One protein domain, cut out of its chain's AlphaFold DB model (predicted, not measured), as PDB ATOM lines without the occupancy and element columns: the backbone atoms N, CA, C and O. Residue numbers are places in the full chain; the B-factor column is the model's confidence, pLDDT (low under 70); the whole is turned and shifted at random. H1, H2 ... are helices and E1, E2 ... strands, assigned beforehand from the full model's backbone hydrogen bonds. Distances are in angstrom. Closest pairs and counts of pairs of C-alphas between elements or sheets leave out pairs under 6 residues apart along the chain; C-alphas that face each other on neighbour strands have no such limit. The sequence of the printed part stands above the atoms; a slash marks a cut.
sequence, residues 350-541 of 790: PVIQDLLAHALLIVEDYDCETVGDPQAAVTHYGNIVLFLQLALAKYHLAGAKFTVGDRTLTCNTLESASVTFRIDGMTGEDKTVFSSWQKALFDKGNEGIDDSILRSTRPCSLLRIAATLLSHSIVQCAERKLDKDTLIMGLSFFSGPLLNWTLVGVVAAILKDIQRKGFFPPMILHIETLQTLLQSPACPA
ATOM      1  N   PRO A 350     -10.161  18.570  29.249       57.78
ATOM      2  CA  PRO A 350      -9.067  19.178  28.488       57.78
ATOM      3  C   PRO A 350      -8.840  18.494  27.135       57.78
ATOM      4  O   PRO A 350      -8.389  19.126  26.198       57.78
ATOM      5  N   VAL A 351      -9.238  17.222  26.993       57.91
ATOM      6  CA  VAL A 351      -9.184  16.495  25.709       57.91
ATOM      7  C   VAL A 351     -10.069  17.156  24.666       57.91
ATOM      8  O   VAL A 351      -9.690  17.315  23.510       57.91
ATOM      9  N   ILE A 352     -11.275  17.523  25.090       67.81
ATOM     10  CA  ILE A 352     -12.222  18.208  24.230       67.81
ATOM     11  C   ILE A 352     -11.702  19.614  23.963       67.81
ATOM     12  O   ILE A 352     -11.752  20.046  22.826       67.81
ATOM     13  N   GLN A 353     -11.132  20.304  24.951       72.44
ATOM     14  CA  GLN A 353     -10.551  21.625  24.715       72.44
ATOM     15  C   GLN A 353      -9.398  21.597  23.706       72.44
ATOM     16  O   GLN A 353      -9.415  22.412  22.793       72.44
ATOM     17  N   ASP A 354      -8.472  20.641  23.796       72.25
ATOM     18  CA  ASP A 354      -7.360  20.509  22.849       72.25
ATOM     19  C   ASP A 354      -7.853  20.137  21.445       72.25
ATOM     20  O   ASP A 354      -7.414  20.722  20.454       72.25
ATOM     21  N   LEU A 355      -8.804  19.201  21.341       77.19
ATOM     22  CA  LEU A 355      -9.409  18.823  20.062       77.19
ATOM     23  C   LEU A 355     -10.160  20.003  19.429       77.19
ATOM     24  O   LEU A 355     -10.041  20.237  18.228       77.19
ATOM     25  N   LEU A 356     -10.906  20.760  20.236       83.44
ATOM     26  CA  LEU A 356     -11.599  21.967  19.793       83.44
ATOM     27  C   LEU A 356     -10.614  23.066  19.406       83.44
ATOM     28  O   LEU A 356     -10.859  23.744  18.419       83.44
ATOM     29  N   ALA A 357      -9.494  23.209  20.115       83.81
ATOM     30  CA  ALA A 357      -8.454  24.178  19.797       83.81
ATOM     31  C   ALA A 357      -7.843  23.910  18.413       83.81
ATOM     32  O   ALA A 357      -7.748  24.821  17.594       83.81
ATOM     33  N   HIS A 358      -7.502  22.654  18.112       81.50
ATOM     34  CA  HIS A 358      -6.952  22.278  16.805       81.50
ATOM     35  C   HIS A 358      -8.001  22.345  15.687       81.50
ATOM     36  O   HIS A 358      -7.695  22.796  14.587       81.50
ATOM     37  N   ALA A 359      -9.247  21.946  15.956       84.69
ATOM     38  CA  ALA A 359     -10.335  22.098  14.992       84.69
ATOM     39  C   ALA A 359     -10.635  23.579  14.697       84.69
ATOM     40  O   ALA A 359     -10.889  23.937  13.550       84.69
ATOM     41  N   LEU A 360     -10.562  24.449  15.709       88.06
ATOM     42  CA  LEU A 360     -10.739  25.892  15.563       88.06
ATOM     43  C   LEU A 360      -9.587  26.528  14.775       88.06
ATOM     44  O   LEU A 360      -9.845  27.384  13.936       88.06
ATOM     45  N   LEU A 361      -8.349  26.066  14.983       87.00
ATOM     46  CA  LEU A 361      -7.187  26.489  14.195       87.00
ATOM     47  C   LEU A 361      -7.385  26.185  12.704       87.00
ATOM     48  O   LEU A 361      -7.162  27.051  11.868       87.00
ATOM     49  N   ILE A 362      -7.857  24.973  12.384       87.50
ATOM     50  CA  ILE A 362      -8.196  24.593  11.006       87.50
ATOM     51  C   ILE A 362      -9.265  25.535  10.459       87.50
ATOM     52  O   ILE A 362      -9.128  26.024   9.349       87.50
ATOM     53  N   VAL A 363     -10.317  25.821  11.229       88.75
ATOM     54  CA  VAL A 363     -11.382  26.724  10.780       88.75
ATOM     55  C   VAL A 363     -10.855  28.130  10.478       88.75
ATOM     56  O   VAL A 363     -11.186  28.666   9.426       88.75
ATOM     57  N   GLU A 364     -10.018  28.709  11.341       86.69
ATOM     58  CA  GLU A 364      -9.476  30.062  11.141       86.69
ATOM     59  C   GLU A 364      -8.497  30.166   9.959       86.69
ATOM     60  O   GLU A 364      -8.547  31.158   9.229       86.69
ATOM     61  N   ASP A 365      -7.633  29.167   9.757       86.06
ATOM     62  CA  ASP A 365      -6.515  29.253   8.804       86.06
ATOM     63  C   ASP A 365      -6.820  28.663   7.412       86.06
ATOM     64  O   ASP A 365      -6.013  28.812   6.495       86.06
ATOM     65  N   TYR A 366      -7.940  27.955   7.235       88.06
ATOM     66  CA  TYR A 366      -8.196  27.204   6.002       88.06
ATOM     67  C   TYR A 366      -8.554  28.086   4.796       88.06
ATOM     68  O   TYR A 366      -9.441  28.941   4.866       88.06
ATOM     69  N   ASP A 367      -7.924  27.782   3.658       85.19
ATOM     70  CA  ASP A 367      -8.147  28.414   2.355       85.19
ATOM     71  C   ASP A 367      -8.322  27.345   1.256       85.19
ATOM     72  O   ASP A 367      -7.707  26.277   1.298       85.19
ATOM     73  N   CYS A 368      -9.179  27.628   0.275       86.31
ATOM     74  CA  CYS A 368      -9.471  26.756  -0.861       86.31
ATOM     75  C   CYS A 368      -8.564  27.013  -2.076       86.31
ATOM     76  O   CYS A 368      -8.646  26.265  -3.053       86.31
ATOM     77  N   GLU A 369      -7.702  28.035  -2.037       81.75
ATOM     78  CA  GLU A 369      -6.932  28.513  -3.194       81.75
ATOM     79  C   GLU A 369      -6.127  27.397  -3.894       81.75
ATOM     80  O   GLU A 369      -6.221  27.225  -5.113       81.75
ATOM     81  N   THR A 370      -5.415  26.560  -3.131       71.75
ATOM     82  CA  THR A 370      -4.479  25.548  -3.661       71.75
ATOM     83  C   THR A 370      -5.034  24.121  -3.714       71.75
ATOM     84  O   THR A 370      -4.289  23.179  -3.987       71.75
ATOM     85  N   VAL A 371      -6.315  23.911  -3.407       83.75
ATOM     86  CA  VAL A 371      -6.889  22.559  -3.303       83.75
ATOM     87  C   VAL A 371      -7.262  22.017  -4.685       83.75
ATOM     88  O   VAL A 371      -7.732  22.770  -5.529       83.75
ATOM     89  N   GLY A 372      -7.074  20.719  -4.945       82.00
ATOM     90  CA  GLY A 372      -7.457  20.104  -6.226       82.00
ATOM     91  C   GLY A 372      -8.961  20.203  -6.510       82.00
ATOM     92  O   GLY A 372      -9.347  20.752  -7.537       82.00
ATOM     93  N   ASP A 373      -9.788  19.751  -5.565       87.38
ATOM     94  CA  ASP A 373     -11.257  19.813  -5.610       87.38
ATOM     95  C   ASP A 373     -11.779  20.711  -4.467       87.38
ATOM     96  O   ASP A 373     -11.787  20.283  -3.304       87.38
ATOM     97  N   PRO A 374     -12.184  21.964  -4.754       87.62
ATOM     98  CA  PRO A 374     -12.646  22.897  -3.732       87.62
ATOM     99  C   PRO A 374     -14.032  22.529  -3.173       87.62
ATOM    100  O   PRO A 374     -14.325  22.861  -2.025       87.62
ATOM    101  N   GLN A 375     -14.879  21.808  -3.915       88.31
ATOM    102  CA  GLN A 375     -16.225  21.438  -3.459       88.31
ATOM    103  C   GLN A 375     -16.176  20.353  -2.382       88.31
ATOM    104  O   GLN A 375     -16.826  20.473  -1.333       88.31
ATOM    105  N   ALA A 376     -15.362  19.315  -2.595       83.75
ATOM    106  CA  ALA A 376     -15.119  18.289  -1.584       83.75
ATOM    107  C   ALA A 376     -14.464  18.891  -0.328       83.75
ATOM    108  O   ALA A 376     -14.880  18.606   0.799       83.75
ATOM    109  N   ALA A 377     -13.493  19.788  -0.518       84.25
ATOM    110  CA  ALA A 377     -12.816  20.495   0.565       84.25
ATOM    111  C   ALA A 377     -13.766  21.320   1.441       84.25
ATOM    112  O   ALA A 377     -13.767  21.159   2.663       84.25
ATOM    113  N   VAL A 378     -14.615  22.154   0.834       88.06
ATOM    114  CA  VAL A 378     -15.590  22.978   1.567       88.06
ATOM    115  C   VAL A 378     -16.621  22.110   2.289       88.06
ATOM    116  O   VAL A 378     -16.998  22.413   3.422       88.06
ATOM    117  N   THR A 379     -17.022  20.984   1.697       85.31
ATOM    118  CA  THR A 379     -17.917  20.016   2.351       85.31
ATOM    119  C   THR A 379     -17.269  19.414   3.609       85.31
ATOM    120  O   THR A 379     -17.903  19.309   4.661       85.31
ATOM    121  N   HIS A 380     -15.987  19.045   3.542       83.19
ATOM    122  CA  HIS A 380     -15.240  18.537   4.696       83.19
ATOM    123  C   HIS A 380     -15.020  19.599   5.773       83.19
ATOM    124  O   HIS A 380     -15.264  19.333   6.952       83.19
ATOM    125  N   TYR A 381     -14.651  20.813   5.369       89.38
ATOM    126  CA  TYR A 381     -14.571  21.973   6.251       89.38
ATOM    127  C   TYR A 381     -15.895  22.199   6.998       89.38
ATOM    128  O   TYR A 381     -15.914  22.388   8.216       89.38
ATOM    129  N   GLY A 382     -17.020  22.077   6.291       87.69
ATOM    130  CA  GLY A 382     -18.355  22.176   6.865       87.69
ATOM    131  C   GLY A 382     -18.628  21.187   7.999       87.69
ATOM    132  O   GLY A 382     -19.210  21.556   9.022       87.69
ATOM    133  N   ASN A 383     -18.144  19.946   7.884       85.88
ATOM    134  CA  ASN A 383     -18.272  18.955   8.956       85.88
ATOM    135  C   ASN A 383     -17.511  19.371  10.225       85.88
ATOM    136  O   ASN A 383     -18.010  19.162  11.334       85.88
ATOM    137  N   ILE A 384     -16.339  19.997  10.073       87.50
ATOM    138  CA  ILE A 384     -15.546  20.521  11.196       87.50
ATOM    139  C   ILE A 384     -16.292  21.677  11.875       87.50
ATOM    140  O   ILE A 384     -16.393  21.705  13.102       87.50
ATOM    141  N   VAL A 385     -16.884  22.591  11.097       91.50
ATOM    142  CA  VAL A 385     -17.689  23.708  11.625       91.50
ATOM    143  C   VAL A 385     -18.892  23.202  12.421       91.50
ATOM    144  O   VAL A 385     -19.104  23.635  13.556       91.50
ATOM    145  N   LEU A 386     -19.658  22.257  11.867       88.44
ATOM    146  CA  LEU A 386     -20.816  21.673  12.548       88.44
ATOM    147  C   LEU A 386     -20.415  20.940  13.833       88.44
ATOM    148  O   LEU A 386     -21.123  21.032  14.839       88.44
ATOM    149  N   PHE A 387     -19.274  20.245  13.824       85.12
ATOM    150  CA  PHE A 387     -18.701  19.635  15.021       85.12
ATOM    151  C   PHE A 387     -18.370  20.685  16.084       85.12
ATOM    152  O   PHE A 387     -18.814  20.542  17.225       85.12
ATOM    153  N   LEU A 388     -17.637  21.744  15.723       86.94
ATOM    154  CA  LEU A 388     -17.274  22.814  16.650       86.94
ATOM    155  C   LEU A 388     -18.519  23.468  17.245       86.94
ATOM    156  O   LEU A 388     -18.613  23.599  18.460       86.94
ATOM    157  N   GLN A 389     -19.509  23.822  16.425       87.44
ATOM    158  CA  GLN A 389     -20.757  24.422  16.903       87.44
ATOM    159  C   GLN A 389     -21.508  23.487  17.859       87.44
ATOM    160  O   GLN A 389     -21.978  23.927  18.912       87.44
ATOM    161  N   LEU A 390     -21.575  22.188  17.538       80.81
ATOM    162  CA  LEU A 390     -22.219  21.191  18.390       80.81
ATOM    163  C   LEU A 390     -21.491  21.024  19.725       80.81
ATOM    164  O   LEU A 390     -22.122  21.032  20.782       80.81
ATOM    165  N   ALA A 391     -20.170  20.885  19.683       76.81
ATOM    166  CA  ALA A 391     -19.349  20.688  20.862       76.81
ATOM    167  C   ALA A 391     -19.319  21.944  21.743       76.81
ATOM    168  O   ALA A 391     -19.556  21.848  22.946       76.81
ATOM    169  N   LEU A 392     -19.118  23.133  21.172       81.12
ATOM    170  CA  LEU A 392     -19.119  24.387  21.925       81.12
ATOM    171  C   LEU A 392     -20.450  24.613  22.647       81.12
ATOM    172  O   LEU A 392     -20.448  24.967  23.827       81.12
ATOM    173  N   ALA A 393     -21.579  24.352  21.980       76.94
ATOM    174  CA  ALA A 393     -22.895  24.448  22.602       76.94
ATOM    175  C   ALA A 393     -23.091  23.396  23.705       76.94
ATOM    176  O   ALA A 393     -23.530  23.737  24.803       76.94
ATOM    177  N   LYS A 394     -22.722  22.134  23.443       69.62
ATOM    178  CA  LYS A 394     -22.858  21.019  24.393       69.62
ATOM    179  C   LYS A 394     -22.023  21.218  25.661       69.62
ATOM    180  O   LYS A 394     -22.482  20.895  26.750       69.62
ATOM    181  N   TYR A 395     -20.812  21.754  25.528       63.34
ATOM    182  CA  TYR A 395     -19.885  21.990  26.642       63.34
ATOM    183  C   TYR A 395     -19.959  23.419  27.201       63.34
ATOM    184  O   TYR A 395     -19.123  23.816  28.021       63.34
ATOM    185  N   HIS A 396     -20.942  24.209  26.754       69.00
ATOM    186  CA  HIS A 396     -21.138  25.609  27.134       69.00
ATOM    187  C   HIS A 396     -19.880  26.480  26.966       69.00
ATOM    188  O   HIS A 396     -19.653  27.415  27.733       69.00
ATOM    189  N   LEU A 397     -19.028  26.158  25.989       74.94
ATOM    190  CA  LEU A 397     -17.737  26.806  25.706       74.94
ATOM    191  C   LEU A 397     -17.877  28.061  24.824       74.94
ATOM    192  O   LEU A 397     -16.898  28.511  24.234       74.94
ATOM    193  N   ALA A 398     -19.076  28.636  24.729       71.19
ATOM    194  CA  ALA A 398     -19.260  29.943  24.103       71.19
ATOM    195  C   ALA A 398     -18.399  30.991  24.836       71.19
ATOM    196  O   ALA A 398     -18.378  31.024  26.068       71.19
ATOM    197  N   GLY A 399     -17.647  31.795  24.087       73.44
ATOM    198  CA  GLY A 399     -16.692  32.775  24.606       73.44
ATOM    199  C   GLY A 399     -15.397  32.198  25.193       73.44
ATOM    200  O   GLY A 399     -14.600  32.955  25.749       73.44
ATOM    201  N   ALA A 400     -15.161  30.882  25.104       79.69
ATOM    202  CA  ALA A 400     -13.905  30.290  25.553       79.69
ATOM    203  C   ALA A 400     -12.731  30.716  24.654       79.69
ATOM    204  O   ALA A 400     -12.875  30.874  23.440       79.69
ATOM    205  N   LYS A 401     -11.556  30.876  25.270       83.19
ATOM    206  CA  LYS A 401     -10.284  31.067  24.570       83.19
ATOM    207  C   LYS A 401      -9.524  29.750  24.569       83.19
ATOM    208  O   LYS A 401      -9.458  29.083  25.600       83.19
ATOM    209  N   PHE A 402      -8.955  29.404  23.426       84.56
ATOM    210  CA  PHE A 402      -8.161  28.193  23.246       84.56
ATOM    211  C   PHE A 402      -6.723  28.580  22.926       84.56
ATOM    212  O   PHE A 402      -6.497  29.600  22.285       84.56
ATOM    213  N   THR A 403      -5.750  27.786  23.355       78.81
ATOM    214  CA  THR A 403      -4.331  28.041  23.074       78.81
ATOM    215  C   THR A 403      -3.732  26.849  22.347       78.81
ATOM    216  O   THR A 403      -3.831  25.727  22.840       78.81
ATOM    217  N   VAL A 404      -3.109  27.088  21.194       79.62
ATOM    218  CA  VAL A 404      -2.336  26.084  20.447       79.62
ATOM    219  C   VAL A 404      -0.943  26.655  20.206       79.62
ATOM    220  O   VAL A 404      -0.785  27.607  19.440       79.62
ATOM    221  N   GLY A 405       0.065  26.109  20.894       80.69
ATOM    222  CA  GLY A 405       1.393  26.730  20.955       80.69
ATOM    223  C   GLY A 405       1.295  28.153  21.514       80.69
ATOM    224  O   GLY A 405       0.679  28.358  22.559       80.69
ATOM    225  N   ASP A 406       1.828  29.130  20.779       80.50
ATOM    226  CA  ASP A 406       1.807  30.549  21.163       80.50
ATOM    227  C   ASP A 406       0.548  31.304  20.688       80.50
ATOM    228  O   ASP A 406       0.355  32.478  21.014       80.50
ATOM    229  N   ARG A 407      -0.333  30.663  19.903       83.62
ATOM    230  CA  ARG A 407      -1.543  31.302  19.362       83.62
ATOM    231  C   ARG A 407      -2.732  31.121  20.296       83.62
ATOM    232  O   ARG A 407      -3.057  30.006  20.698       83.62
ATOM    233  N   THR A 408      -3.425  32.225  20.577       87.12
ATOM    234  CA  THR A 408      -4.723  32.221  21.266       87.12
ATOM    235  C   THR A 408      -5.851  32.359  20.245       87.12
ATOM    236  O   THR A 408      -5.921  33.361  19.539       87.12
ATOM    237  N   LEU A 409      -6.731  31.366  20.190       87.94
ATOM    238  CA  LEU A 409      -7.862  31.251  19.271       87.94
ATOM    239  C   LEU A 409      -9.174  31.568  19.999       87.94
ATOM    240  O   LEU A 409      -9.305  31.322  21.206       87.94
ATOM    241  N   THR A 410     -10.160  32.097  19.271       86.88
ATOM    242  CA  THR A 410     -11.458  32.497  19.842       86.88
ATOM    243  C   THR A 410     -12.627  31.967  19.024       86.88
ATOM    244  O   THR A 410     -12.550  31.842  17.808       86.88
ATOM    245  N   CYS A 411     -13.766  31.722  19.670       86.12
ATOM    246  CA  CYS A 411     -14.978  31.258  18.986       86.12
ATOM    247  C   CYS A 411     -15.697  32.338  18.154       86.12
ATOM    248  O   CYS A 411     -16.774  32.065  17.622       86.12
ATOM    249  N   ASN A 412     -15.134  33.546  18.029       84.06
ATOM    250  CA  ASN A 412     -15.798  34.718  17.448       84.06
ATOM    251  C   ASN A 412     -16.376  34.441  16.056       84.06
ATOM    252  O   ASN A 412     -17.503  34.842  15.760       84.06
ATOM    253  N   THR A 413     -15.645  33.710  15.211       83.56
ATOM    254  CA  THR A 413     -16.102  33.387  13.854       83.56
ATOM    255  C   THR A 413     -17.371  32.536  13.867       83.56
ATOM    256  O   THR A 413     -18.325  32.838  13.149       83.56
ATOM    257  N   LEU A 414     -17.444  31.533  14.745       88.12
ATOM    258  CA  LEU A 414     -18.616  30.665  14.886       88.12
ATOM    259  C   LEU A 414     -19.797  31.394  15.539       88.12
ATOM    260  O   LEU A 414     -20.945  31.171  15.162       88.12
ATOM    261  N   GLU A 415     -19.525  32.286  16.491       85.38
ATOM    262  CA  GLU A 415     -20.545  33.099  17.166       85.38
ATOM    263  C   GLU A 415     -21.164  34.141  16.223       85.38
ATOM    264  O   GLU A 415     -22.378  34.383  16.250       85.38
ATOM    265  N   SER A 416     -20.347  34.699  15.324       87.00
ATOM    266  CA  SER A 416     -20.771  35.667  14.309       87.00
ATOM    267  C   SER A 416     -21.662  35.068  13.215       87.00
ATOM    268  O   SER A 416     -22.396  35.808  12.569       87.00
ATOM    269  N   ALA A 417     -21.691  33.738  13.058       89.94
ATOM    270  CA  ALA A 417     -22.455  33.057  12.007       89.94
ATOM    271  C   ALA A 417     -23.974  33.324  12.060       89.94
ATOM    272  O   ALA A 417     -24.673  33.155  11.065       89.94
ATOM    273  N   SER A 418     -24.507  33.729  13.220       89.81
ATOM    274  CA  SER A 418     -25.931  34.071  13.395       89.81
ATOM    275  C   SER A 418     -26.230  35.576  13.361       89.81
ATOM    276  O   SER A 418     -27.350  35.989  13.683       89.81
ATOM    277  N   VAL A 419     -25.228  36.405  13.055       90.25
ATOM    278  CA  VAL A 419     -25.354  37.864  12.991       90.25
ATOM    279  C   VAL A 419     -25.725  38.274  11.568       90.25
ATOM    280  O   VAL A 419     -25.051  37.925  10.605       90.25
ATOM    281  N   THR A 420     -26.805  39.042  11.440       90.12
ATOM    282  CA  THR A 420     -27.225  39.643  10.170       90.12
ATOM    283  C   THR A 420     -26.655  41.055  10.075       90.12
ATOM    284  O   THR A 420     -26.965  41.903  10.915       90.12
ATOM    285  N   PHE A 421     -25.839  41.316   9.057       89.56
ATOM    286  CA  PHE A 421     -25.229  42.624   8.826       89.56
ATOM    287  C   PHE A 421     -26.114  43.498   7.932       89.56
ATOM    288  O   PHE A 421     -26.859  43.011   7.081       89.56
ATOM    289  N   ARG A 422     -26.032  44.821   8.109       88.38
ATOM    290  CA  ARG A 422     -26.617  45.765   7.148       88.38
ATOM    291  C   ARG A 422     -25.687  45.866   5.949       88.38
ATOM    292  O   ARG A 422     -24.510  46.147   6.143       88.38
ATOM    293  N   ILE A 423     -26.221  45.718   4.740       86.88
ATOM    294  CA  ILE A 423     -25.431  45.739   3.497       86.88
ATOM    295  C   ILE A 423     -24.635  47.042   3.362       86.88
ATOM    296  O   ILE A 423     -23.450  47.006   3.047       86.88
ATOM    297  N   ASP A 424     -25.250  48.180   3.695       84.25
ATOM    298  CA  ASP A 424     -24.589  49.494   3.651       84.25
ATOM    299  C   ASP A 424     -23.433  49.623   4.655       84.25
ATOM    300  O   ASP A 424     -22.553  50.461   4.487       84.25
ATOM    301  N   GLY A 425     -23.438  48.798   5.706       79.50
ATOM    302  CA  GLY A 425     -22.394  48.745   6.726       79.50
ATOM    303  C   GLY A 425     -21.308  47.699   6.459       79.50
ATOM    304  O   GLY A 425     -20.349  47.637   7.224       79.50
ATOM    305  N   MET A 426     -21.435  46.875   5.411       87.00
ATOM    306  CA  MET A 426     -20.390  45.920   5.029       87.00
ATOM    307  C   MET A 426     -19.259  46.666   4.314       87.00
ATOM    308  O   MET A 426     -19.499  47.463   3.405       87.00
ATOM    309  N   THR A 427     -18.016  46.408   4.710       80.62
ATOM    310  CA  THR A 427     -16.823  47.036   4.124       80.62
ATOM    311  C   THR A 427     -15.772  45.974   3.793       80.62
ATOM    312  O   THR A 427     -15.813  44.871   4.335       80.62
ATOM    313  N   GLY A 428     -14.855  46.287   2.874       84.38
ATOM    314  CA  GLY A 428     -13.744  45.403   2.507       84.38
ATOM    315  C   GLY A 428     -14.169  44.088   1.840       84.38
ATOM    316  O   GLY A 428     -15.090  44.068   1.021       84.38
ATOM    317  N   GLU A 429     -13.475  43.007   2.206       84.38
ATOM    318  CA  GLU A 429     -13.626  41.647   1.662       84.38
ATOM    319  C   GLU A 429     -15.056  41.099   1.818       84.38
ATOM    320  O   GLU A 429     -15.611  40.516   0.889       84.38
ATOM    321  N   ASP A 430     -15.717  41.355   2.950       85.94
ATOM    322  CA  ASP A 430     -17.060  40.819   3.206       85.94
ATOM    323  C   ASP A 430     -18.102  41.377   2.225       85.94
ATOM    324  O   ASP A 430     -19.025  40.664   1.832       85.94
ATOM    325  N   LYS A 431     -17.950  42.635   1.782       91.19
ATOM    326  CA  LYS A 431     -18.850  43.241   0.789       91.19
ATOM    327  C   LYS A 431     -18.652  42.620  -0.592       91.19
ATOM    328  O   LYS A 431     -19.636  42.347  -1.277       91.19
ATOM    329  N   THR A 432     -17.402  42.387  -0.995       91.44
ATOM    330  CA  THR A 432     -17.094  41.769  -2.292       91.44
ATOM    331  C   THR A 432     -17.565  40.321  -2.330       91.44
ATOM    332  O   THR A 432     -18.242  39.932  -3.279       91.44
ATOM    333  N   VAL A 433     -17.304  39.554  -1.265       92.81
ATOM    334  CA  VAL A 433     -17.776  38.169  -1.133       92.81
ATOM    335  C   VAL A 433     -19.307  38.136  -1.131       92.81
ATOM    336  O   VAL A 433     -19.898  37.368  -1.886       92.81
ATOM    337  N   PHE A 434     -19.973  39.015  -0.372       95.06
ATOM    338  CA  PHE A 434     -21.436  39.105  -0.371       95.06
ATOM    339  C   PHE A 434     -22.010  39.358  -1.767       95.06
ATOM    340  O   PHE A 434     -22.919  38.645  -2.182       95.06
ATOM    341  N   SER A 435     -21.487  40.335  -2.515       93.12
ATOM    342  CA  SER A 435     -21.979  40.630  -3.865       93.12
ATOM    343  C   SER A 435     -21.789  39.457  -4.831       93.12
ATOM    344  O   SER A 435     -22.714  39.148  -5.586       93.12
ATOM    345  N   SER A 436     -20.641  38.777  -4.781       93.19
ATOM    346  CA  SER A 436     -20.370  37.600  -5.615       93.19
ATOM    347  C   SER A 436     -21.322  36.446  -5.297       93.19
ATOM    348  O   SER A 436     -21.946  35.895  -6.204       93.19
ATOM    349  N   TRP A 437     -21.505  36.118  -4.014       94.88
ATOM    350  CA  TRP A 437     -22.388  35.029  -3.589       94.88
ATOM    351  C   TRP A 437     -23.873  35.351  -3.773       94.88
ATOM    352  O   TRP A 437     -24.645  34.468  -4.140       94.88
ATOM    353  N   GLN A 438     -24.286  36.609  -3.593       94.06
ATOM    354  CA  GLN A 438     -25.657  37.038  -3.881       94.06
ATOM    355  C   GLN A 438     -25.987  36.835  -5.362       94.06
ATOM    356  O   GLN A 438     -27.069  36.343  -5.682       94.06
ATOM    357  N   LYS A 439     -25.048  37.169  -6.256       92.31
ATOM    358  CA  LYS A 439     -25.205  36.948  -7.695       92.31
ATOM    359  C   LYS A 439     -25.231  35.453  -8.033       92.31
ATOM    360  O   LYS A 439     -26.120  35.007  -8.747       92.31
ATOM    361  N   ALA A 440     -24.302  34.672  -7.485       92.69
ATOM    362  CA  ALA A 440     -24.215  33.238  -7.761       92.69
ATOM    363  C   ALA A 440     -25.452  32.451  -7.291       92.69
ATOM    364  O   ALA A 440     -25.852  31.490  -7.937       92.69
ATOM    365  N   LEU A 441     -26.075  32.849  -6.176       92.88
ATOM    366  CA  LEU A 441     -27.181  32.092  -5.580       92.88
ATOM    367  C   LEU A 441     -28.570  32.611  -5.964       92.88
ATOM    368  O   LEU A 441     -29.494  31.809  -6.097       92.88
ATOM    369  N   PHE A 442     -28.735  33.929  -6.122       92.44
ATOM    370  CA  PHE A 442     -30.052  34.575  -6.201       92.44
ATOM    371  C   PHE A 442     -30.242  35.481  -7.431       92.44
ATOM    372  O   PHE A 442     -31.214  36.236  -7.475       92.44
ATOM    373  N   ASP A 443     -29.357  35.426  -8.433       89.44
ATOM    374  CA  ASP A 443     -29.583  36.092  -9.724       89.44
ATOM    375  C   ASP A 443     -30.452  35.226 -10.658       89.44
ATOM    376  O   ASP A 443     -30.456  33.997 -10.583       89.44
ATOM    377  N   LYS A 444     -31.204  35.865 -11.562       78.50
ATOM    378  CA  LYS A 444     -32.148  35.185 -12.471       78.50
ATOM    379  C   LYS A 444     -31.460  34.307 -13.518       78.50
ATOM    380  O   LYS A 444     -32.103  33.423 -14.071       78.50
ATOM    381  N   GLY A 445     -30.184  34.564 -13.795       73.38
ATOM    382  CA  GLY A 445     -29.350  33.791 -14.717       73.38
ATOM    383  C   GLY A 445     -28.248  33.020 -14.003       73.38
ATOM    384  O   GLY A 445     -27.125  33.022 -14.495       73.38
ATOM    385  N   ASN A 446     -28.516  32.461 -12.816       75.81
ATOM    386  CA  ASN A 446     -27.471  31.750 -12.086       75.81
ATOM    387  C   ASN A 446     -26.905  30.577 -12.910       75.81
ATOM    388  O   ASN A 446     -27.632  29.859 -13.591       75.81
ATOM    389  N   GLU A 447     -25.585  30.410 -12.852       70.88
ATOM    390  CA  GLU A 447     -24.877  29.263 -13.440       70.88
ATOM    391  C   GLU A 447     -24.523  28.220 -12.361       70.88
ATOM    392  O   GLU A 447     -23.926  27.186 -12.645       70.88
ATOM    393  N   GLY A 448     -24.926  28.476 -11.109       79.62
ATOM    394  CA  GLY A 448     -24.574  27.684  -9.936       79.62
ATOM    395  C   GLY A 448     -23.322  28.190  -9.216       79.62
ATOM    396  O   GLY A 448     -22.932  29.352  -9.332       79.62
ATOM    397  N   ILE A 449     -22.727  27.313  -8.407       88.81
ATOM    398  CA  ILE A 449     -21.512  27.592  -7.634       88.81
ATOM    399  C   ILE A 449     -20.327  27.021  -8.415       88.81
ATOM    400  O   ILE A 449     -20.145  25.807  -8.445       88.81
ATOM    401  N   ASP A 450     -19.551  27.895  -9.052       87.50
ATOM    402  CA  ASP A 450     -18.329  27.521  -9.773       87.50
ATOM    403  C   ASP A 450     -17.114  27.438  -8.831       87.50
ATOM    404  O   ASP A 450     -17.033  28.131  -7.818       87.50
ATOM    405  N   ASP A 451     -16.115  26.640  -9.184       89.12
ATOM    406  CA  ASP A 451     -14.895  26.458  -8.398       89.12
ATOM    407  C   ASP A 451     -14.135  27.778  -8.190       89.12
ATOM    408  O   ASP A 451     -13.483  27.966  -7.161       89.12
ATOM    409  N   SER A 452     -14.253  28.728  -9.122       89.38
ATOM    410  CA  SER A 452     -13.638  30.053  -9.003       89.38
ATOM    411  C   SER A 452     -14.174  30.864  -7.812       89.38
ATOM    412  O   SER A 452     -13.390  31.533  -7.131       89.38
ATOM    413  N   ILE A 453     -15.476  30.774  -7.491       92.19
ATOM    414  CA  ILE A 453     -16.048  31.480  -6.331       92.19
ATOM    415  C   ILE A 453     -15.597  30.840  -5.019       92.19
ATOM    416  O   ILE A 453     -15.353  31.548  -4.043       92.19
ATOM    417  N   LEU A 454     -15.428  29.513  -5.004       92.06
ATOM    418  CA  LEU A 454     -14.937  28.779  -3.838       92.06
ATOM    419  C   LEU A 454     -13.459  29.079  -3.576       92.06
ATOM    420  O   LEU A 454     -13.089  29.343  -2.440       92.06
ATOM    421  N   ARG A 455     -12.625  29.114  -4.621       91.44
ATOM    422  CA  ARG A 455     -11.191  29.436  -4.505       91.44
ATOM    423  C   ARG A 455     -10.924  30.879  -4.096       91.44
ATOM    424  O   ARG A 455      -9.928  31.142  -3.440       91.44
ATOM    425  N   SER A 456     -11.802  31.802  -4.480       90.56
ATOM    426  CA  SER A 456     -11.687  33.223  -4.127       90.56
ATOM    427  C   SER A 456     -12.376  33.591  -2.809       90.56
ATOM    428  O   SER A 456     -12.305  34.746  -2.388       90.56
ATOM    429  N   THR A 457     -13.039  32.637  -2.143       92.06
ATOM    430  CA  THR A 457     -13.756  32.874  -0.887       92.06
ATOM    431  C   THR A 457     -13.172  32.044   0.242       92.06
ATOM    432  O   THR A 457     -13.268  30.819   0.248       92.06
ATOM    433  N   ARG A 458     -12.709  32.712   1.301       91.19
ATOM    434  CA  ARG A 458     -12.403  32.028   2.560       91.19
ATOM    435  C   ARG A 458     -13.681  31.435   3.163       91.19
ATOM    436  O   ARG A 458     -14.634  32.188   3.403       91.19
ATOM    437  N   PRO A 459     -13.727  30.132   3.496       92.06
ATOM    438  CA  PRO A 459     -14.927  29.517   4.068       92.06
ATOM    439  C   PRO A 459     -15.419  30.193   5.359       92.06
ATOM    440  O   PRO A 459     -16.623  30.303   5.586       92.06
ATOM    441  N   CYS A 460     -14.515  30.735   6.181       91.31
ATOM    442  CA  CYS A 460     -14.874  31.566   7.336       91.31
ATOM    443  C   CYS A 460     -15.683  32.823   6.966       91.31
ATOM    444  O   CYS A 460     -16.633  33.173   7.671       91.31
ATOM    445  N   SER A 461     -15.325  33.503   5.873       92.06
ATOM    446  CA  SER A 461     -16.049  34.679   5.377       92.06
ATOM    447  C   SER A 461     -17.441  34.274   4.886       92.06
ATOM    448  O   SER A 461     -18.428  34.906   5.262       92.06
ATOM    449  N   LEU A 462     -17.550  33.152   4.160       94.00
ATOM    450  CA  LEU A 462     -18.834  32.590   3.727       94.00
ATOM    451  C   LEU A 462     -19.759  32.257   4.910       94.00
ATOM    452  O   LEU A 462     -20.928  32.647   4.908       94.00
ATOM    453  N   LEU A 463     -19.233  31.599   5.949       94.19
ATOM    454  CA  LEU A 463     -19.979  31.283   7.172       94.19
ATOM    455  C   LEU A 463     -20.562  32.539   7.836       94.19
ATOM    456  O   LEU A 463     -21.694  32.520   8.317       94.19
ATOM    457  N   ARG A 464     -19.788  33.629   7.854       92.06
ATOM    458  CA  ARG A 464     -20.165  34.909   8.466       92.06
ATOM    459  C   ARG A 464     -21.284  35.614   7.700       92.06
ATOM    460  O   ARG A 464     -22.180  36.186   8.315       92.06
ATOM    461  N   ILE A 465     -21.252  35.574   6.368       94.44
ATOM    462  CA  ILE A 465     -22.232  36.283   5.531       94.44
ATOM    463  C   ILE A 465     -23.487  35.459   5.210       94.44
ATOM    464  O   ILE A 465     -24.493  36.046   4.811       94.44
ATOM    465  N   ALA A 466     -23.471  34.133   5.398       95.81
ATOM    466  CA  ALA A 466     -24.560  33.224   5.017       95.81
ATOM    467  C   ALA A 466     -25.934  33.636   5.575       95.81
ATOM    468  O   ALA A 466     -26.921  33.697   4.839       95.81
ATOM    469  N   ALA A 467     -26.000  33.991   6.864       94.88
ATOM    470  CA  ALA A 467     -27.229  34.496   7.480       94.88
ATOM    471  C   ALA A 467     -27.708  35.807   6.834       94.88
ATOM    472  O   ALA A 467     -28.908  36.019   6.675       94.88
ATOM    473  N   THR A 468     -26.780  36.672   6.418       95.06
ATOM    474  CA  THR A 468     -27.095  37.949   5.763       95.06
ATOM    475  C   THR A 468     -27.613  37.747   4.342       95.06
ATOM    476  O   THR A 468     -28.606  38.379   3.987       95.06
ATOM    477  N   LEU A 469     -27.014  36.836   3.567       95.44
ATOM    478  CA  LEU A 469     -27.486  36.459   2.226       95.44
ATOM    479  C   LEU A 469     -28.950  36.008   2.270       95.44
ATOM    480  O   LEU A 469     -29.795  36.551   1.561       95.44
ATOM    481  N   LEU A 470     -29.280  35.074   3.166       94.50
ATOM    482  CA  LEU A 470     -30.640  34.548   3.258       94.50
ATOM    483  C   LEU A 470     -31.637  35.552   3.837       94.50
ATOM    484  O   LEU A 470     -32.703  35.739   3.252       94.50
ATOM    485  N   SER A 471     -31.301  36.252   4.926       92.81
ATOM    486  CA  SER A 471     -32.174  37.305   5.462       92.81
ATOM    487  C   SER A 471     -32.454  38.393   4.420       92.81
ATOM    488  O   SER A 471     -33.588  38.861   4.317       92.81
ATOM    489  N   HIS A 472     -31.456  38.784   3.620       93.81
ATOM    490  CA  HIS A 472     -31.635  39.776   2.565       93.81
ATOM    491  C   HIS A 472     -32.546  39.274   1.441       93.81
ATOM    492  O   HIS A 472     -33.502  39.964   1.085       93.81
ATOM    493  N   SER A 473     -32.304  38.067   0.926       93.44
ATOM    494  CA  SER A 473     -33.105  37.477  -0.152       93.44
ATOM    495  C   SER A 473     -34.560  37.236   0.263       93.44
ATOM    496  O   SER A 473     -35.471  37.501  -0.521       93.44
ATOM    497  N   ILE A 474     -34.816  36.832   1.515       91.94
ATOM    498  CA  ILE A 474     -36.185  36.707   2.048       91.94
ATOM    499  C   ILE A 474     -36.892  38.071   2.052       91.94
ATOM    500  O   ILE A 474     -38.051  38.164   1.645       91.94
ATOM    501  N   VAL A 475     -36.207  39.138   2.482       90.88
ATOM    502  CA  VAL A 475     -36.766  40.500   2.482       90.88
ATOM    503  C   VAL A 475     -37.027  40.989   1.055       90.88
ATOM    504  O   VAL A 475     -38.117  41.486   0.784       90.88
ATOM    505  N   GLN A 476     -36.091  40.790   0.123       91.06
ATOM    506  CA  GLN A 476     -36.297  41.144  -1.285       91.06
ATOM    507  C   GLN A 476     -37.481  40.394  -1.908       91.06
ATOM    508  O   GLN A 476     -38.236  40.978  -2.686       91.06
ATOM    509  N   CYS A 477     -37.673  39.121  -1.555       90.88
ATOM    510  CA  CYS A 477     -38.808  38.333  -2.026       90.88
ATOM    511  C   CYS A 477     -40.133  38.844  -1.439       90.88
ATOM    512  O   CYS A 477     -41.101  39.049  -2.170       90.88
ATOM    513  N   ALA A 478     -40.161  39.162  -0.141       87.31
ATOM    514  CA  ALA A 478     -41.329  39.766   0.504       87.31
ATOM    515  C   ALA A 478     -41.701  41.135  -0.106       87.31
ATOM    516  O   ALA A 478     -42.883  41.465  -0.214       87.31
ATOM    517  N   GLU A 479     -40.707  41.909  -0.552       89.69
ATOM    518  CA  GLU A 479     -40.874  43.188  -1.259       89.69
ATOM    519  C   GLU A 479     -41.148  43.039  -2.768       89.69
ATOM    520  O   GLU A 479     -41.275  44.046  -3.464       89.69
ATOM    521  N   ARG A 480     -41.254  41.805  -3.287       87.88
ATOM    522  CA  ARG A 480     -41.447  41.480  -4.718       87.88
ATOM    523  C   ARG A 480     -40.319  41.963  -5.642       87.88
ATOM    524  O   ARG A 480     -40.532  42.142  -6.839       87.88
ATOM    525  N   LYS A 481     -39.115  42.167  -5.099       89.81
ATOM    526  CA  LYS A 481     -37.887  42.475  -5.855       89.81
ATOM    527  C   LYS A 481     -37.162  41.213  -6.329       89.81
ATOM    528  O   LYS A 481     -36.447  41.265  -7.324       89.81
ATOM    529  N   LEU A 482     -37.372  40.096  -5.632       91.69
ATOM    530  CA  LEU A 482     -36.868  38.767  -5.973       91.69
ATOM    531  C   LEU A 482     -38.050  37.821  -6.206       91.69
ATOM    532  O   LEU A 482     -39.004  37.818  -5.426       91.69
ATOM    533  N   ASP A 483     -37.987  37.022  -7.269       90.94
ATOM    534  CA  ASP A 483     -39.018  36.026  -7.554       90.94
ATOM    535  C   ASP A 483     -38.946  34.847  -6.564       90.94
ATOM    536  O   ASP A 483     -37.867  34.490  -6.079       90.94
ATOM    537  N   LYS A 484     -40.100  34.248  -6.236       89.12
ATOM    538  CA  LYS A 484     -40.173  33.140  -5.274       89.12
ATOM    539  C   LYS A 484     -39.425  31.903  -5.779       89.12
ATOM    540  O   LYS A 484     -38.777  31.237  -4.973       89.12
ATOM    541  N   ASP A 485     -39.446  31.631  -7.080       89.75
ATOM    542  CA  ASP A 485     -38.749  30.485  -7.666       89.75
ATOM    543  C   ASP A 485     -37.232  30.676  -7.590       89.75
ATOM    544  O   ASP A 485     -36.503  29.747  -7.244       89.75
ATOM    545  N   THR A 486     -36.748  31.908  -7.791       92.19
ATOM    546  CA  THR A 486     -35.330  32.247  -7.596       92.19
ATOM    547  C   THR A 486     -34.904  32.077  -6.135       92.19
ATOM    548  O   THR A 486     -33.817  31.562  -5.868       92.19
ATOM    549  N   LEU A 487     -35.762  32.437  -5.171       92.25
ATOM    550  CA  LEU A 487     -35.498  32.187  -3.750       92.25
ATOM    551  C   LEU A 487     -35.415  30.680  -3.450       92.25
ATOM    552  O   LEU A 487     -34.468  30.249  -2.794       92.25
ATOM    553  N   ILE A 488     -36.366  29.876  -3.939       91.00
ATOM    554  CA  ILE A 488     -36.389  28.414  -3.739       91.00
ATOM    555  C   ILE A 488     -35.157  27.754  -4.367       91.00
ATOM    556  O   ILE A 488     -34.527  26.901  -3.740       91.00
ATOM    557  N   MET A 489     -34.773  28.176  -5.573       90.19
ATOM    558  CA  MET A 489     -33.566  27.695  -6.239       90.19
ATOM    559  C   MET A 489     -32.314  28.016  -5.413       90.19
ATOM    560  O   MET A 489     -31.504  27.124  -5.168       90.19
ATOM    561  N   GLY A 490     -32.192  29.235  -4.884       91.50
ATOM    562  CA  GLY A 490     -31.100  29.597  -3.977       91.50
ATOM    563  C   GLY A 490     -31.077  28.757  -2.690       91.50
ATOM    564  O   GLY A 490     -30.015  28.315  -2.249       91.50
ATOM    565  N   LEU A 491     -32.247  28.454  -2.109       93.00
ATOM    566  CA  LEU A 491     -32.375  27.585  -0.928       93.00
ATOM    567  C   LEU A 491     -31.929  26.139  -1.185       93.00
ATOM    568  O   LEU A 491     -31.499  25.457  -0.248       93.00
ATOM    569  N   SER A 492     -32.005  25.663  -2.430       91.25
ATOM    570  CA  SER A 492     -31.576  24.307  -2.785       91.25
ATOM    571  C   SER A 492     -30.072  24.097  -2.554       91.25
ATOM    572  O   SER A 492     -29.682  23.048  -2.041       91.25
ATOM    573  N   PHE A 493     -29.239  25.122  -2.780       91.88
ATOM    574  CA  PHE A 493     -27.797  25.061  -2.508       91.88
ATOM    575  C   PHE A 493     -27.493  24.937  -1.010       91.88
ATOM    576  O   PHE A 493     -26.646  24.137  -0.617       91.88
ATOM    577  N   PHE A 494     -28.231  25.662  -0.162       93.31
ATOM    578  CA  PHE A 494     -28.154  25.540   1.303       93.31
ATOM    579  C   PHE A 494     -28.698  24.213   1.826       93.31
ATOM    580  O   PHE A 494     -28.303  23.762   2.896       93.31
ATOM    581  N   SER A 495     -29.602  23.587   1.077       89.25
ATOM    582  CA  SER A 495     -30.129  22.264   1.394       89.25
ATOM    583  C   SER A 495     -29.178  21.143   0.960       89.25
ATOM    584  O   SER A 495     -29.342  20.019   1.421       89.25
ATOM    585  N   GLY A 496     -28.199  21.431   0.097       86.50
ATOM    586  CA  GLY A 496     -27.188  20.490  -0.377       86.50
ATOM    587  C   GLY A 496     -25.931  20.426   0.507       86.50
ATOM    588  O   GLY A 496     -25.688  21.318   1.322       86.50
ATOM    589  N   PRO A 497     -25.086  19.393   0.328       82.81
ATOM    590  CA  PRO A 497     -23.906  19.141   1.166       82.81
ATOM    591  C   PRO A 497     -22.863  20.268   1.141       82.81
ATOM    592  O   PRO A 497     -22.084  20.398   2.080       82.81
ATOM    593  N   LEU A 498     -22.865  21.098   0.094       89.25
ATOM    594  CA  LEU A 498     -21.865  22.143  -0.094       89.25
ATOM    595  C   LEU A 498     -22.033  23.323   0.875       89.25
ATOM    596  O   LEU A 498     -21.031  23.871   1.326       89.25
ATOM    597  N   LEU A 499     -23.271  23.718   1.206       94.25
ATOM    598  CA  LEU A 499     -23.549  24.897   2.048       94.25
ATOM    599  C   LEU A 499     -24.357  24.588   3.316       94.25
ATOM    600  O   LEU A 499     -24.504  25.469   4.170       94.25
ATOM    601  N   ASN A 500     -24.868  23.363   3.484       93.06
ATOM    602  CA  ASN A 500     -25.728  23.006   4.618       93.06
ATOM    603  C   ASN A 500     -25.061  23.164   6.000       93.06
ATOM    604  O   ASN A 500     -25.742  23.303   7.016       93.06
ATOM    605  N   TRP A 501     -23.734  23.216   6.057       93.62
ATOM    606  CA  TRP A 501     -22.969  23.456   7.277       93.62
ATOM    607  C   TRP A 501     -23.081  24.896   7.804       93.62
ATOM    608  O   TRP A 501     -22.841  25.144   8.984       93.62
ATOM    609  N   THR A 502     -23.519  25.845   6.974       95.75
ATOM    610  CA  THR A 502     -23.793  27.234   7.390       95.75
ATOM    611  C   THR A 502     -25.144  27.391   8.104       95.75
ATOM    612  O   THR A 502     -25.414  28.418   8.737       95.75
ATOM    613  N   LEU A 503     -26.001  26.361   8.051       94.94
ATOM    614  CA  LEU A 503     -27.405  26.457   8.449       94.94
ATOM    615  C   LEU A 503     -27.629  26.743   9.933       94.94
ATOM    616  O   LEU A 503     -28.644  27.344  10.271       94.94
ATOM    617  N   VAL A 504     -26.711  26.365  10.827       92.25
ATOM    618  CA  VAL A 504     -26.848  26.653  12.268       92.25
ATOM    619  C   VAL A 504     -26.994  28.160  12.507       92.25
ATOM    620  O   VAL A 504     -27.888  28.596  13.235       92.25
ATOM    621  N   GLY A 505     -26.146  28.964  11.857       92.25
ATOM    622  CA  GLY A 505     -26.176  30.422  11.954       92.25
ATOM    623  C   GLY A 505     -27.405  31.028  11.279       92.25
ATOM    624  O   GLY A 505     -28.109  31.841  11.882       92.25
ATOM    625  N   VAL A 506     -27.712  30.561  10.066       95.25
ATOM    626  CA  VAL A 506     -28.878  30.974   9.268       95.25
ATOM    627  C   VAL A 506     -30.189  30.751  10.025       95.25
ATOM    628  O   VAL A 506     -30.981  31.678  10.188       95.25
ATOM    629  N   VAL A 507     -30.421  29.534  10.523       94.12
ATOM    630  CA  VAL A 507     -31.649  29.171  11.242       94.12
ATOM    631  C   VAL A 507     -31.777  30.002  12.515       94.12
ATOM    632  O   VAL A 507     -32.849  30.542  12.791       94.12
ATOM    633  N   ALA A 508     -30.683  30.182  13.263       90.88
ATOM    634  CA  ALA A 508     -30.676  31.037  14.444       90.88
ATOM    635  C   ALA A 508     -31.008  32.505  14.111       90.88
ATOM    636  O   ALA A 508     -31.737  33.144  14.873       90.88
ATOM    637  N   ALA A 509     -30.517  33.042  12.991       92.50
ATOM    638  CA  ALA A 509     -30.813  34.403  12.544       92.50
ATOM    639  C   ALA A 509     -32.289  34.575  12.150       92.50
ATOM    640  O   ALA A 509     -32.950  35.493  12.640       92.50
ATOM    641  N   ILE A 510     -32.842  33.649  11.358       92.25
ATOM    642  CA  ILE A 510     -34.258  33.675  10.955       92.25
ATOM    643  C   ILE A 510     -35.173  33.561  12.183       92.25
ATOM    644  O   ILE A 510     -36.137  34.316  12.314       92.25
ATOM    645  N   LEU A 511     -34.854  32.673  13.132       88.81
ATOM    646  CA  LEU A 511     -35.600  32.545  14.388       88.81
ATOM    647  C   LEU A 511     -35.535  33.830  15.230       88.81
ATOM    648  O   LEU A 511     -36.560  34.258  15.763       88.81
ATOM    649  N   LYS A 512     -34.366  34.480  15.330       88.00
ATOM    650  CA  LYS A 512     -34.225  35.786  16.001       88.00
ATOM    651  C   LYS A 512     -35.073  36.862  15.319       88.00
ATOM    652  O   LYS A 512     -35.677  37.673  16.016       88.00
ATOM    653  N   ASP A 513     -35.151  36.867  13.992       86.81
ATOM    654  CA  ASP A 513     -35.984  37.817  13.252       86.81
ATOM    655  C   ASP A 513     -37.479  37.585  13.481       86.81
ATOM    656  O   ASP A 513     -38.199  38.555  13.729       86.81
ATOM    657  N   ILE A 514     -37.933  36.327  13.520       84.75
ATOM    658  CA  ILE A 514     -39.308  35.974  13.915       84.75
ATOM    659  C   ILE A 514     -39.584  36.439  15.351       84.75
ATOM    660  O   ILE A 514     -40.620  37.045  15.615       84.75
ATOM    661  N   GLN A 515     -38.646  36.212  16.276       83.25
ATOM    662  CA  GLN A 515     -38.789  36.635  17.671       83.25
ATOM    663  C   GLN A 515     -38.896  38.163  17.809       83.25
ATOM    664  O   GLN A 515     -39.697  38.644  18.605       83.25
ATOM    665  N   ARG A 516     -38.099  38.932  17.052       82.94
ATOM    666  CA  ARG A 516     -38.101  40.406  17.097       82.94
ATOM    667  C   ARG A 516     -39.331  41.012  16.435       82.94
ATOM    668  O   ARG A 516     -39.879  41.981  16.947       82.94
ATOM    669  N   LYS A 517     -39.709  40.492  15.265       78.75
ATOM    670  CA  LYS A 517     -40.757  41.080  14.428       78.75
ATOM    671  C   LYS A 517     -42.141  40.549  14.780       78.75
ATOM    672  O   LYS A 517     -43.097  41.237  14.472       78.75
ATOM    673  N   GLY A 518     -42.271  39.399  15.446       68.44
ATOM    674  CA  GLY A 518     -43.560  38.772  15.757       68.44
ATOM    675  C   GLY A 518     -44.207  38.086  14.546       68.44
ATOM    676  O   GLY A 518     -43.702  38.148  13.427       68.44
ATOM    677  N   PHE A 519     -45.340  37.409  14.747       67.69
ATOM    678  CA  PHE A 519     -46.022  36.628  13.704       67.69
ATOM    679  C   PHE A 519     -46.933  37.503  12.816       67.69
ATOM    680  O   PHE A 519     -48.156  37.464  12.940       67.69
ATOM    681  N   PHE A 520     -46.345  38.301  11.919       66.75
ATOM    682  CA  PHE A 520     -47.070  39.115  10.925       66.75
ATOM    683  C   PHE A 520     -47.041  38.493   9.511       66.75
ATOM    684  O   PHE A 520     -46.151  37.693   9.223       66.75
ATOM    685  N   PRO A 521     -47.945  38.883   8.583       61.81
ATOM    686  CA  PRO A 521     -48.013  38.330   7.220       61.81
ATOM    687  C   PRO A 521     -46.688  38.246   6.423       61.81
ATOM    688  O   PRO A 521     -46.464  37.223   5.785       61.81
ATOM    689  N   PRO A 522     -45.754  39.222   6.466       64.50
ATOM    690  CA  PRO A 522     -44.464  39.088   5.771       64.50
ATOM    691  C   PRO A 522     -43.505  38.048   6.393       64.50
ATOM    692  O   PRO A 522     -42.487  37.711   5.791       64.50
ATOM    693  N   MET A 523     -43.807  37.504   7.578       72.81
ATOM    694  CA  MET A 523     -43.009  36.448   8.220       72.81
ATOM    695  C   MET A 523     -43.375  35.035   7.746       72.81
ATOM    696  O   MET A 523     -42.678  34.084   8.093       72.81
ATOM    697  N   ILE A 524     -44.411  34.886   6.909       76.88
ATOM    698  CA  ILE A 524     -44.775  33.597   6.299       76.88
ATOM    699  C   ILE A 524     -43.586  33.032   5.512       76.88
ATOM    700  O   ILE A 524     -43.216  31.881   5.723       76.88
ATOM    701  N   LEU A 525     -42.899  33.868   4.721       83.00
ATOM    702  CA  LEU A 525     -41.707  33.448   3.976       83.00
ATOM    703  C   LEU A 525     -40.557  32.988   4.886       83.00
ATOM    704  O   LEU A 525     -39.796  32.105   4.499       83.00
ATOM    705  N   HIS A 526     -40.425  33.542   6.096       87.00
ATOM    706  CA  HIS A 526     -39.384  33.123   7.043       87.00
ATOM    707  C   HIS A 526     -39.673  31.710   7.571       87.00
ATOM    708  O   HIS A 526     -38.760  30.897   7.694       87.00
ATOM    709  N   ILE A 527     -40.945  31.399   7.846       83.81
ATOM    710  CA  ILE A 527     -41.352  30.068   8.310       83.81
ATOM    711  C   ILE A 527     -41.304  29.046   7.171       83.81
ATOM    712  O   ILE A 527     -40.796  27.950   7.391       83.81
ATOM    713  N   GLU A 528     -41.759  29.400   5.963       86.38
ATOM    714  CA  GLU A 528     -41.618  28.548   4.770       86.38
ATOM    715  C   GLU A 528     -40.143  28.211   4.525       86.38
ATOM    716  O   GLU A 528     -39.793  27.042   4.391       86.38
ATOM    717  N   THR A 529     -39.257  29.210   4.595       89.88
ATOM    718  CA  THR A 529     -37.809  29.004   4.454       89.88
ATOM    719  C   THR A 529     -37.259  28.059   5.529       89.88
ATOM    720  O   THR A 529     -36.505  27.140   5.213       89.88
ATOM    721  N   LEU A 530     -37.656  28.226   6.798       89.94
ATOM    722  CA  LEU A 530     -37.258  27.307   7.872       89.94
ATOM    723  C   LEU A 530     -37.754  25.879   7.630       89.94
ATOM    724  O   LEU A 530     -37.016  24.936   7.903       89.94
ATOM    725  N   GLN A 531     -38.984  25.707   7.138       88.31
ATOM    726  CA  GLN A 531     -39.529  24.392   6.803       88.31
ATOM    727  C   GLN A 531     -38.736  23.742   5.670       88.31
ATOM    728  O   GLN A 531     -38.296  22.609   5.840       88.31
ATOM    729  N   THR A 532     -38.475  24.465   4.578       89.88
ATOM    730  CA  THR A 532     -37.676  23.971   3.448       89.88
ATOM    731  C   THR A 532     -36.285  23.521   3.889       89.88
ATOM    732  O   THR A 532     -35.864  22.417   3.551       89.88
ATOM    733  N   LEU A 533     -35.584  24.331   4.690       91.88
ATOM    734  CA  LEU A 533     -34.217  24.026   5.118       91.88
ATOM    735  C   LEU A 533     -34.161  22.886   6.145       91.88
ATOM    736  O   LEU A 533     -33.334  21.986   6.025       91.88
ATOM    737  N   LEU A 534     -35.030  22.903   7.162       90.50
ATOM    738  CA  LEU A 534     -34.957  21.951   8.277       90.50
ATOM    739  C   LEU A 534     -35.607  20.597   7.980       90.50
ATOM    740  O   LEU A 534     -35.227  19.610   8.601       90.50
ATOM    741  N   GLN A 535     -36.583  20.542   7.071       88.69
ATOM    742  CA  GLN A 535     -37.225  19.287   6.662       88.69
ATOM    743  C   GLN A 535     -36.525  18.624   5.472       88.69
ATOM    744  O   GLN A 535     -36.894  17.512   5.095       88.69
ATOM    745  N   SER A 536     -35.514  19.277   4.888       89.56
ATOM    746  CA  SER A 536     -34.675  18.665   3.860       89.56
ATOM    747  C   SER A 536     -33.999  17.398   4.407       89.56
ATOM    748  O   SER A 536     -33.399  17.449   5.485       89.56
ATOM    749  N   PRO A 537     -34.011  16.270   3.670       82.94
ATOM    750  CA  PRO A 537     -33.318  15.048   4.085       82.94
ATOM    751  C   PRO A 537     -31.792  15.222   4.160       82.94
ATOM    752  O   PRO A 537     -31.117  14.442   4.823       82.94
ATOM    753  N   ALA A 538     -31.250  16.248   3.501       84.19
ATOM    754  CA  ALA A 538     -29.832  16.594   3.523       84.19
ATOM    755  C   ALA A 538     -29.474  17.622   4.619       84.19
ATOM    756  O   ALA A 538     -28.325  18.064   4.694       84.19
ATOM    757  N   CYS A 539     -30.428  17.992   5.486       88.19
ATOM    758  CA  CYS A 539     -30.179  18.836   6.652       88.19
ATOM    759  C   CYS A 539     -29.316  18.083   7.688       88.19
ATOM    760  O   CYS A 539     -29.736  17.038   8.196       88.19
ATOM    761  N   PRO A 540     -28.120  18.587   8.047       88.62
ATOM    762  CA  PRO A 540     -27.249  17.916   9.003       88.62
ATOM    763  C   PRO A 540     -27.888  17.829  10.388       88.62
ATOM    764  O   PRO A 540     -28.351  18.835  10.920       88.62
ATOM    765  N   ALA A 541     -27.815  16.661  11.033       84.44
ATOM    766  CA  ALA A 541     -28.376  16.425  12.371       84.44
ATOM    767  C   ALA A 541     -27.983  17.459  13.460       84.44
ATOM    768  O   ALA A 541     -28.818  17.743  14.327       84.44
TER     769      ALA A 541
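What this domain is: This is residues 350 to 541 of the 790 residues of the protein "Mediator of RNA polymerase II transcription subunit 5" of Phlebiopsis gigantea 11061_1 CR5-6 (UniProt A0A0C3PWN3). An up-and-down bundle of four helices, H6 to H9, each running against the one before it, makes one end of the domain, and a helical hairpin of H1 and H2, with the small strand hairpin E1 E2 beside H1, makes the other. H2 packs on residues 500 to 504 of H8, and H4 packs on H6 and H7. The printed part has 192 residues, with nine named helices and two named strands in the order H1 H2 E1 E2 H3 H4 H5 H6 H7 H8 H9; the sheet, E1 - E2, is antiparallel and the class is mostly helix. The whole is compact, with a radius of gyration of the C-alphas of 16.7 A and spans of 52 by 39 by 35 A.

How they stand to each other: H1, residues 350 to 365, and H2, residues 374 to 394, form a helical hairpin at a steep tilt of 37 degrees, only just beyond shallow; their closest C-alphas, of Leu 356 and Leu 388, are 6.5 A apart. E1, residues 401 to 404, and E2, residues 407 to 410, form a hairpin, with N 402 and O 409 within hydrogen-bond range at 3.0 A. The closest C-alphas of H1 and E1, of Ala 357 and Phe 402, are 5.3 A apart. H3, residues 412 to 416, touches H6, residues 459 to 478, closest at the C-alphas of Ser 416 and Arg 464, 5.9 A. H4, residues 429 to 442, touches H6 at a steep tilt of 52 degrees, closest at Gln 438 and Leu 469, C-alphas 6.4 A apart. H5, residues 451 to 455, touches H2, closest at the C-alphas of Asp 451 and Pro 374, 6.3 A. H6, the hub, touches five helices and has a kink of 37 degrees near residue 466. H6 and H7, residues 484 to 495, form a helical hairpin at a shallow tilt of 24 degrees, closest at the C-alphas of Cys 477 and Lys 484, 6.3 A. H8, residues 500 to 517, touches H6 at the C-alphas of Val 506 and Ala 467, 4.3 A, and H2 at those of Trp 501 and Gly 382, 4.8 A. H8 and H9, residues 521 to 535, form a helical hairpin at a shallow tilt of 26 degrees, closest at the C-alphas of Ile 510 and His 526, 6.5 A. Every O i to N i+4 pair is within hydrogen-bond range in H1 to H5; H6 has 14 of 16, H7 6 of 8, H8 12 of 14 and H9 9 of 11.

Where its parts are: H1 begins at C-alpha 350, (-9.067, 19.178, 28.488); H9 ends at C-alpha 535, (-37.225, 19.287, 6.662). H2 is 30.0 A long, H6 28.5 A and H8 25.5 A.

The domain as a whole: The C-alphas farthest apart, of Gly 405 and Pro 521, are 52.6 A apart. The printed part has no cut, and the link H3 to H4 is long, 12 residues. pLDDT is under 70 at residues 350 to 352, 394 to 396 and 518 to 522.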